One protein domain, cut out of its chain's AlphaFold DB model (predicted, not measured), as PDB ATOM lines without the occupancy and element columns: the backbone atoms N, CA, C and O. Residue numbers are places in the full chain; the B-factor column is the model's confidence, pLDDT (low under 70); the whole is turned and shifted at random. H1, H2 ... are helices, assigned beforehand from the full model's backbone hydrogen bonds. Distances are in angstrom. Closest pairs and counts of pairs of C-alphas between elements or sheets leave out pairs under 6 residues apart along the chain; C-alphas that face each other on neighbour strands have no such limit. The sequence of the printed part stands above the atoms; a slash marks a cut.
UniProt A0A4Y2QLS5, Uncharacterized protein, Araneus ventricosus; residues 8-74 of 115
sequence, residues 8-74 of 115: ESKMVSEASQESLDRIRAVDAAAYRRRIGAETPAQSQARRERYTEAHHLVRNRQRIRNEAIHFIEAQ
ATOM      1  N   GLU A   8      25.134  13.419 -19.790       54.06
ATOM      2  CA  GLU A   8      24.789  13.031 -18.412       54.06
ATOM      3  C   GLU A   8      25.395  13.986 -17.373       54.06
ATOM      4  O   GLU A   8      24.719  14.421 -16.441       54.06
ATOM      5  N   SER A   9      26.653  14.389 -17.577       56.56
ATOM      6  CA  SER A   9      27.386  15.262 -16.650       56.56
ATOM      7  C   SER A   9      26.776  16.665 -16.526       56.56
ATOM      8  O   SER A   9      26.841  17.269 -15.457       56.56
ATOM      9  N   LYS A  10      26.156  17.179 -17.597       56.88
ATOM     10  CA  LYS A  10      25.526  18.509 -17.614       56.88
ATOM     11  C   LYS A  10      24.130  18.503 -16.977       56.88
ATOM     12  O   LYS A  10      23.777  19.434 -16.257       56.88
ATOM     13  N   MET A  11      23.358  17.432 -17.177       57.31
ATOM     14  CA  MET A  11      22.025  17.289 -16.578       57.31
ATOM     15  C   MET A  11      22.070  17.203 -15.047       57.31
ATOM     16  O   MET A  11      21.192  17.734 -14.374       57.31
ATOM     17  N   VAL A  12      23.102  16.564 -14.486       58.97
ATOM     18  CA  VAL A  12      23.255  16.405 -13.030       58.97
ATOM     19  C   VAL A  12      23.618  17.726 -12.339       58.97
ATOM     20  O   VAL A  12      23.191  17.945 -11.209       58.97
ATOM     21  N   SER A  13      24.347  18.631 -13.005       60.75
ATOM     22  CA  SER A  13      24.689  19.949 -12.442       60.75
ATOM     23  C   SER A  13      23.519  20.939 -12.404       60.75
ATOM     24  O   SER A  13      23.565  21.896 -11.637       60.75
ATOM     25  N   GLU A  14      22.485  20.713 -13.217       67.31
ATOM     26  CA  GLU A  14      21.303  21.585 -13.347       67.31
ATOM     27  C   GLU A  14      20.063  21.015 -12.620       67.31
ATOM     28  O   GLU A  14      19.008  21.646 -12.565       67.31
ATOM     29  N   ALA A  15      20.180  19.817 -12.045       75.00
ATOM     30  CA  ALA A  15      19.105  19.119 -11.359       75.00
ATOM     31  C   ALA A  15      18.857  19.701  -9.955       75.00
ATOM     32  O   ALA A  15      19.776  19.848  -9.149       75.00
ATOM     33  N   SER A  16      17.590  19.976  -9.626       82.62
ATOM     34  CA  SER A  16      17.195  20.331  -8.256       82.62
ATOM     35  C   SER A  16      17.591  19.217  -7.284       82.62
ATOM     36  O   SER A  16      17.480  18.032  -7.616       82.62
ATOM     37  N   GLN A  17      17.976  19.585  -6.062       83.19
ATOM     38  CA  GLN A  17      18.315  18.640  -4.995       83.19
ATOM     39  C   GLN A  17      17.228  17.564  -4.818       83.19
ATOM     40  O   GLN A  17      17.538  16.382  -4.711       83.19
ATOM     41  N   GLU A  18      15.955  17.950  -4.921       83.00
ATOM     42  CA  GLU A  18      14.822  17.026  -4.839       83.00
ATOM     43  C   GLU A  18      14.816  15.989  -5.976       83.00
ATOM     44  O   GLU A  18      14.529  14.812  -5.761       83.00
ATOM     45  N   SER A  19      15.166  16.397  -7.197       88.12
ATOM     46  CA  SER A  19      15.257  15.476  -8.334       88.12
ATOM     47  C   SER A  19      16.431  14.502  -8.192       88.12
ATOM     48  O   SER A  19      16.270  13.314  -8.474       88.12
ATOM     49  N   LEU A  20      17.566  14.962  -7.653       89.44
ATOM     50  CA  LEU A  20      18.705  14.100  -7.333       89.44
ATOM     51  C   LEU A  20      18.352  13.090  -6.239       89.44
ATOM     52  O   LEU A  20      18.716  11.919  -6.341       89.44
ATOM     53  N   ASP A  21      17.613  13.510  -5.214       92.25
ATOM     54  CA  ASP A  21      17.219  12.627  -4.116       92.25
ATOM     55  C   ASP A  21      16.209  11.568  -4.563       92.25
ATOM     56  O   ASP A  21      16.311  10.409  -4.153       92.25
ATOM     57  N   ARG A  22      15.304  11.909  -5.487       92.81
ATOM     58  CA  ARG A  22      14.423  10.927  -6.137       92.81
ATOM     59  C   ARG A  22      15.218   9.893  -6.940       92.81
ATOM     60  O   ARG A  22      14.947   8.702  -6.802       92.81
ATOM     61  N   ILE A  23      16.220  10.314  -7.717       92.25
ATOM     62  CA  ILE A  23      17.093   9.397  -8.473       92.25
ATOM     63  C   ILE A  23      17.850   8.469  -7.513       92.25
ATOM     64  O   ILE A  23      17.762   7.248  -7.633       92.25
ATOM     65  N   ARG A  24      18.488   9.027  -6.476       94.00
ATOM     66  CA  ARG A  24      19.193   8.247  -5.443       94.00
ATOM     67  C   ARG A  24      18.276   7.235  -4.755       94.00
ATOM     68  O   ARG A  24      18.699   6.113  -4.479       94.00
ATOM     69  N   ALA A  25      17.027   7.608  -4.467       95.88
ATOM     70  CA  ALA A  25      16.055   6.718  -3.836       95.88
ATOM     71  C   ALA A  25      15.680   5.534  -4.743       95.88
ATOM     72  O   ALA A  25      15.600   4.394  -4.267       95.88
ATOM     73  N   VAL A  26      15.492   5.788  -6.043       96.75
ATOM     74  CA  VAL A  26      15.234   4.750  -7.053       96.75
ATOM     75  C   VAL A  26      16.433   3.813  -7.177       96.75
ATOM     76  O   VAL A  26      16.262   2.594  -7.084       96.75
ATOM     77  N   ASP A  27      17.643   4.358  -7.281       97.00
ATOM     78  CA  ASP A  27      18.876   3.576  -7.391       97.00
ATOM     79  C   ASP A  27      19.115   2.714  -6.151       97.00
ATOM     80  O   ASP A  27      19.413   1.521  -6.257       97.00
ATOM     81  N   ALA A  28      18.910   3.275  -4.956       97.00
ATOM     82  CA  ALA A  28      19.013   2.535  -3.705       97.00
ATOM     83  C   ALA A  28      17.999   1.381  -3.646       97.00
ATOM     84  O   ALA A  28      18.325   0.282  -3.187       97.00
ATOM     85  N   ALA A  29      16.768   1.596  -4.122       97.44
ATOM     86  CA  ALA A  29      15.758   0.545  -4.192       97.44
ATOM     87  C   ALA A  29      16.136  -0.550  -5.202       97.44
ATOM     88  O   ALA A  29      16.033  -1.735  -4.879       97.44
ATOM     89  N   ALA A  30      16.616  -0.176  -6.390       97.31
ATOM     90  CA  ALA A  30      17.080  -1.116  -7.405       97.31
ATOM     91  C   ALA A  30      18.281  -1.940  -6.911       97.31
ATOM     92  O   ALA A  30      18.310  -3.162  -7.074       97.31
ATOM     93  N   TYR A  31      19.234  -1.295  -6.236       95.56
ATOM     94  CA  TYR A  31      20.374  -1.959  -5.615       95.56
ATOM     95  C   TYR A  31      19.930  -2.981  -4.563       95.56
ATOM     96  O   TYR A  31      20.347  -4.135  -4.628       95.56
ATOM     97  N   ARG A  32      19.024  -2.608  -3.647       96.31
ATOM     98  CA  ARG A  32      18.487  -3.534  -2.633       96.31
ATOM     99  C   ARG A  32      17.853  -4.778  -3.256       96.31
ATOM    100  O   ARG A  32      18.137  -5.884  -2.802       96.31
ATOM    101  N   ARG A  33      17.048  -4.615  -4.314       96.94
ATOM    102  CA  ARG A  33      16.435  -5.749  -5.031       96.94
ATOM    103  C   ARG A  33      17.488  -6.658  -5.656       96.94
ATOM    104  O   ARG A  33      17.400  -7.869  -5.508       96.94
ATOM    105  N   ARG A  34      18.498  -6.076  -6.311       95.69
ATOM    106  CA  ARG A  34      19.603  -6.838  -6.906       95.69
ATOM    107  C   ARG A  34      20.346  -7.656  -5.859       95.69
ATOM    108  O   ARG A  34      20.542  -8.838  -6.078       95.69
ATOM    109  N   ILE A  35      20.706  -7.046  -4.729       94.38
ATOM    110  CA  ILE A  35      21.437  -7.741  -3.663       94.38
ATOM    111  C   ILE A  35      20.597  -8.853  -3.036       94.38
ATOM    112  O   ILE A  35      21.125  -9.929  -2.781       94.38
ATOM    113  N   GLY A  36      19.304  -8.616  -2.813       95.56
ATOM    114  CA  GLY A  36      18.405  -9.635  -2.270       95.56
ATOM    115  C   GLY A  36      18.199 -10.837  -3.198       95.56
ATOM    116  O   GLY A  36      17.915 -11.925  -2.713       95.56
ATOM    117  N   ALA A  37      18.367 -10.652  -4.510       96.12
ATOM    118  CA  ALA A  37      18.236 -11.707  -5.515       96.12
ATOM    119  C   ALA A  37      19.575 -12.364  -5.904       96.12
ATOM    120  O   ALA A  37      19.593 -13.225  -6.784       96.12
ATOM    121  N   GLU A  38      20.701 -11.965  -5.302       97.00
ATOM    122  CA  GLU A  38      21.997 -12.574  -5.609       97.00
ATOM    123  C   GLU A  38      22.059 -14.022  -5.122       97.00
ATOM    124  O   GLU A  38      21.737 -14.346  -3.980       97.00
ATOM    125  N   THR A  39      22.574 -14.894  -5.983       97.44
ATOM    126  CA  THR A  39      22.987 -16.235  -5.565       97.44
ATOM    127  C   THR A  39      24.226 -16.158  -4.659       97.44
ATOM    128  O   THR A  39      25.010 -15.206  -4.765       97.44
ATOM    129  N   PRO A  40      24.485 -17.173  -3.811       97.06
ATOM    130  CA  PRO A  40      25.676 -17.197  -2.956       97.06
ATOM    131  C   PRO A  40      26.991 -16.986  -3.723       97.06
ATOM    132  O   PRO A  40      27.836 -16.205  -3.286       97.06
ATOM    133  N   ALA A  41      27.131 -17.594  -4.907       96.56
ATOM    134  CA  ALA A  41      28.308 -17.440  -5.763       96.56
ATOM    135  C   ALA A  41      28.478 -15.999  -6.282       96.56
ATOM    136  O   ALA A  41      29.581 -15.455  -6.271       96.56
ATOM    137  N   GLN A  42      27.388 -15.339  -6.684       96.31
ATOM    138  CA  GLN A  42      27.425 -13.935  -7.116       96.31
ATOM    139  C   GLN A  42      27.758 -12.991  -5.959       96.31
ATOM    140  O   GLN A  42      28.552 -12.061  -6.126       96.31
ATOM    141  N   SER A  43      27.190 -13.249  -4.779       95.50
ATOM    142  CA  SER A  43      27.514 -12.513  -3.559       95.50
ATOM    143  C   SER A  43      28.985 -12.653  -3.179       95.50
ATOM    144  O   SER A  43      29.612 -11.655  -2.819       95.50
ATOM    145  N   GLN A  44      29.558 -13.850  -3.298       96.62
ATOM    146  CA  GLN A  44      30.981 -14.073  -3.058       96.62
ATOM    147  C   GLN A  44      31.850 -13.318  -4.075       96.62
ATOM    148  O   GLN A  44      32.661 -12.488  -3.668       96.62
ATOM    149  N   ALA A  45      31.600 -13.482  -5.376       96.50
ATOM    150  CA  ALA A  45      32.344 -12.783  -6.429       96.50
ATOM    151  C   ALA A  45      32.243 -11.247  -6.320       96.50
ATOM    152  O   ALA A  45      33.149 -10.499  -6.690       96.50
ATOM    153  N   ARG A  46      31.119 -10.719  -5.817       94.56
ATOM    154  CA  ARG A  46      30.980  -9.289  -5.504       94.56
ATOM    155  C   ARG A  46      31.864  -8.876  -4.324       94.56
ATOM    156  O   ARG A  46      32.535  -7.853  -4.427       94.56
ATOM    157  N   ARG A  47      31.873  -9.640  -3.227       95.19
ATOM    158  CA  ARG A  47      32.729  -9.361  -2.058       95.19
ATOM    159  C   ARG A  47      34.207  -9.385  -2.437       95.19
ATOM    160  O   ARG A  47      34.911  -8.451  -2.074       95.19
ATOM    161  N   GLU A  48      34.634 -10.377  -3.213       96.25
ATOM    162  CA  GLU A  48      36.017 -10.515  -3.691       96.25
ATOM    163  C   GLU A  48      36.457  -9.286  -4.501       96.25
ATOM    164  O   GLU A  48      37.456  -8.645  -4.170       96.25
ATOM    165  N   ARG A  49      35.633  -8.836  -5.458       95.75
ATOM    166  CA  ARG A  49      35.895  -7.595  -6.211       95.75
ATOM    167  C   ARG A  49      36.021  -6.362  -5.317       95.75
ATOM    168  O   ARG A  49      36.894  -5.523  -5.541       95.75
ATOM    169  N   TYR A  50      35.165  -6.227  -4.301       93.94
ATOM    170  CA  TYR A  50      35.280  -5.116  -3.353       93.94
ATOM    171  C   TYR A  50      36.560  -5.209  -2.526       93.94
ATOM    172  O   TYR A  50      37.238  -4.197  -2.351       93.94
ATOM    173  N   THR A  51      36.917  -6.402  -2.047       94.25
ATOM    174  CA  THR A  51      38.167  -6.594  -1.306       94.25
ATOM    175  C   THR A  51      39.375  -6.233  -2.159       94.25
ATOM    176  O   THR A  51      40.206  -5.448  -1.708       94.25
ATOM    177  N   GLU A  52      39.445  -6.686  -3.413       94.88
ATOM    178  CA  GLU A  52      40.525  -6.344  -4.347       94.88
ATOM    179  C   GLU A  52      40.627  -4.833  -4.577       94.88
ATOM    180  O   GLU A  52      41.708  -4.257  -4.444       94.88
ATOM    181  N   ALA A  53      39.503  -4.155  -4.828       94.38
ATOM    182  CA  ALA A  53      39.484  -2.702  -4.981       94.38
ATOM    183  C   ALA A  53      39.999  -1.983  -3.719       94.38
ATOM    184  O   ALA A  53      40.801  -1.048  -3.812       94.38
ATOM    185  N   HIS A  54      39.603  -2.446  -2.529       93.12
ATOM    186  CA  HIS A  54      40.113  -1.917  -1.263       93.12
ATOM    187  C   HIS A  54      41.616  -2.166  -1.087       93.12
ATOM    188  O   HIS A  54      42.337  -1.264  -0.647       93.12
ATOM    189  N   HIS A  55      42.105  -3.352  -1.459       92.75
ATOM    190  CA  HIS A  55      43.532  -3.670  -1.443       92.75
ATOM    191  C   HIS A  55      44.322  -2.734  -2.364       92.75
ATOM    192  O   HIS A  55      45.342  -2.191  -1.939       92.75
ATOM    193  N   LEU A  56      43.828  -2.466  -3.577       92.44
ATOM    194  CA  LEU A  56      44.467  -1.560  -4.534       92.44
ATOM    195  C   LEU A  56      44.554  -0.120  -4.011       92.44
ATOM    196  O   LEU A  56      45.619   0.498  -4.080       92.44
ATOM    197  N   VAL A  57      43.470   0.412  -3.438       89.88
ATOM    198  CA  VAL A  57      43.456   1.769  -2.858       89.88
ATOM    199  C   VAL A  57      44.449   1.880  -1.700       89.88
ATOM    200  O   VAL A  57      45.238   2.829  -1.654       89.88
ATOM    201  N   ARG A  58      44.461   0.893  -0.793       87.81
ATOM    202  CA  ARG A  58      45.411   0.850   0.327       87.81
ATOM    203  C   ARG A  58      46.850   0.762  -0.177       87.81
ATOM    204  O   ARG A  58      47.708   1.476   0.336       87.81
ATOM    205  N   ASN A  59      47.117  -0.070  -1.182       88.12
ATOM    206  CA  ASN A  59      48.455  -0.207  -1.750       88.12
ATOM    207  C   ASN A  59      48.933   1.109  -2.381       88.12
ATOM    208  O   ASN A  59      50.028   1.580  -2.091       88.12
ATOM    209  N   ARG A  60      48.068   1.790  -3.142       84.19
ATOM    210  CA  ARG A  60      48.368   3.114  -3.706       84.19
ATOM    211  C   ARG A  60      48.658   4.162  -2.629       84.19
ATOM    212  O   ARG A  60      49.480   5.051  -2.835       84.19
ATOM    213  N   GLN A  61      47.973   4.102  -1.489       81.00
ATOM    214  CA  GLN A  61      48.249   4.994  -0.365       81.00
ATOM    215  C   GLN A  61      49.585   4.669   0.314       81.00
ATOM    216  O   GLN A  61      50.332   5.596   0.608       81.00
ATOM    217  N   ARG A  62      49.915   3.384   0.497       78.50
ATOM    218  CA  ARG A  62      51.228   2.958   1.012       78.50
ATOM    219  C   ARG A  62      52.366   3.467   0.132       78.50
ATOM    220  O   ARG A  62      53.259   4.108   0.661       78.50
ATOM    221  N   ILE A  63      52.266   3.290  -1.188       77.31
ATOM    222  CA  ILE A  63      53.265   3.773  -2.157       77.31
ATOM    223  C   ILE A  63      53.450   5.294  -2.054       77.31
ATOM    224  O   ILE A  63      54.574   5.782  -2.069       77.31
ATOM    225  N   ARG A  64      52.361   6.065  -1.910       72.94
ATOM    226  CA  ARG A  64      52.460   7.523  -1.710       72.94
ATOM    227  C   ARG A  64      53.152   7.888  -0.400       72.94
ATOM    228  O   ARG A  64      53.974   8.791  -0.399       72.94
ATOM    229  N   ASN A  65      52.815   7.213   0.693       73.81
ATOM    230  CA  ASN A  65      53.415   7.496   1.994       73.81
ATOM    231  C   ASN A  65      54.904   7.124   2.024       73.81
ATOM    232  O   ASN A  65      55.694   7.864   2.592       73.81
ATOM    233  N   GLU A  66      55.286   6.019   1.380       72.62
ATOM    234  CA  GLU A  66      56.683   5.592   1.237       72.62
ATOM    235  C   GLU A  66      57.489   6.552   0.347       72.62
ATOM    236  O   GLU A  66      58.608   6.932   0.676       72.62
ATOM    237  N   ALA A  67      56.895   7.053  -0.739       73.25
ATOM    238  CA  ALA A  67      57.514   8.099  -1.554       73.25
ATOM    239  C   ALA A  67      57.693   9.439  -0.803       73.25
ATOM    240  O   ALA A  67      58.463  10.287  -1.246       73.25
ATOM    241  N   ILE A  68      57.002   9.636   0.328       75.69
ATOM    242  CA  ILE A  68      57.092  10.819   1.199       75.69
ATOM    243  C   ILE A  68      57.762  10.416   2.527       75.69
ATOM    244  O   ILE A  68      57.288  10.722   3.622       75.69
ATOM    245  N   HIS A  69      58.884   9.701   2.464       77.88
ATOM    246  CA  HIS A  69      59.744   9.517   3.632       77.88
ATOM    247  C   HIS A  69      60.549  10.797   3.893       77.88
ATOM    248  O   HIS A  69      61.670  10.965   3.421       77.88
ATOM    249  N   PHE A  70      59.952  11.724   4.643       79.50
ATOM    250  CA  PHE A  70      60.638  12.912   5.142       79.50
ATOM    251  C   PHE A  70      61.593  12.524   6.275       79.50
ATOM    252  O   PHE A  70      61.160  12.056   7.329       79.50
ATOM    253  N   ILE A  71      62.891  12.722   6.058       86.69
ATOM    254  CA  ILE A  71      63.919  12.509   7.076       86.69
ATOM    255  C   ILE A  71      64.314  13.881   7.608       86.69
ATOM    256  O   ILE A  71      65.049  14.617   6.958       86.69
ATOM    257  N   GLU A  72      63.836  14.217   8.806       82.00
ATOM    258  CA  GLU A  72      64.102  15.513   9.443       82.00
ATOM    259  C   GLU A  72      65.608  15.803   9.557       82.00
ATOM    260  O   GLU A  72      66.046  16.917   9.297       82.00
ATOM    261  N   ALA A  73      66.421  14.775   9.826       86.44
ATOM    262  CA  ALA A  73      67.878  14.889   9.907       86.44
ATOM    263  C   ALA A  73      68.571  15.237   8.571       86.44
ATOM    264  O   ALA A  73      69.732  15.632   8.583       86.44
ATOM    265  N   GLN A  74      67.894  15.073   7.428       86.69
ATOM    266  CA  GLN A  74      68.415  15.463   6.110       86.69
ATOM    267  C   GLN A  74      68.059  16.905   5.741       86.69
ATOM    268  O   GLN A  74      68.544  17.413   4.730       86.69
TER     269      GLN A  74
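This is residues 8 to 74 of the 115 residues of an uncharacterized protein of Araneus ventricosus (UniProt A0A4Y2QLS5). Two long helices, H2 and H3, make a wide open V, joined at its corner by residues 37 to 39, and the short helix H1 turns off from H2 at the far end of that arm. H3 is the longer arm, and residues 68 to 74 continue beyond its end as a tail with no named element; the space between the arms is empty. The printed part has 67 residues with three named helices, in the order H1, H2, H3, and no named strand; the class is all helix. It is extended, with a radius of gyration of the C-alphas of 20.1 A, and flat, with spans of 56 by 40 by 17 A.

Start at the first printed residues, where H1 holds residues 8 to 13, and go on to H2, residues 17 to 36. These two are close but not clearly touching: their closest C-alphas, those of Val 12 and Leu 20, are 7.6 A apart. They run opposite ways at a steep tilt of 50 degrees. Next look at H3, residues 40 to 67, which is close to H2 but not clearly touching it. Their closest C-alphas, those of Ile 35 and Ser 43, are 7.7 A apart. H2 and H3 run opposite ways at a steep tilt of 58 degrees, and their centres are 25.0 A apart. H1 and H3 are apart. Look along the backbones of H2 and H3 and you will find each O i to N i+4 pair within hydrogen-bond range; in H1 it is 1 of 2.

Find C-alpha 8 at (24.789, 13.031, -18.412); from there H1 runs 9.1 A to C-alpha 13. Find C-alpha 17 at (18.315, 18.640, -4.995), where H2 begins; it runs 28.4 A to C-alpha 36, with y falling to -9.635. H3 begins at Pro 40 and runs 40.7 A to C-alpha 67 at (57.514, 8.099, -1.554); with 28 residues it is the longest helix.

The two C-alphas farthest apart, those of Ala 37 and Ala 73, are 58.4 A from each other. The printed part runs from residue 8 to 74 without a cut, and the links H1 to H2 and H2 to H3 are both tight, with 3 residues each. Three stretches stand free: residues 13 to 19, of which 17 to 19 belong to H2; residues 21 to 34 of H2; and residues 47 to 74, of which 47 to 67 belong to H3. In the B-factor column you will find a mean pLDDT of 86.6 for the printed part, with residues 8 to 14 under 70; the mean of H1 is 57.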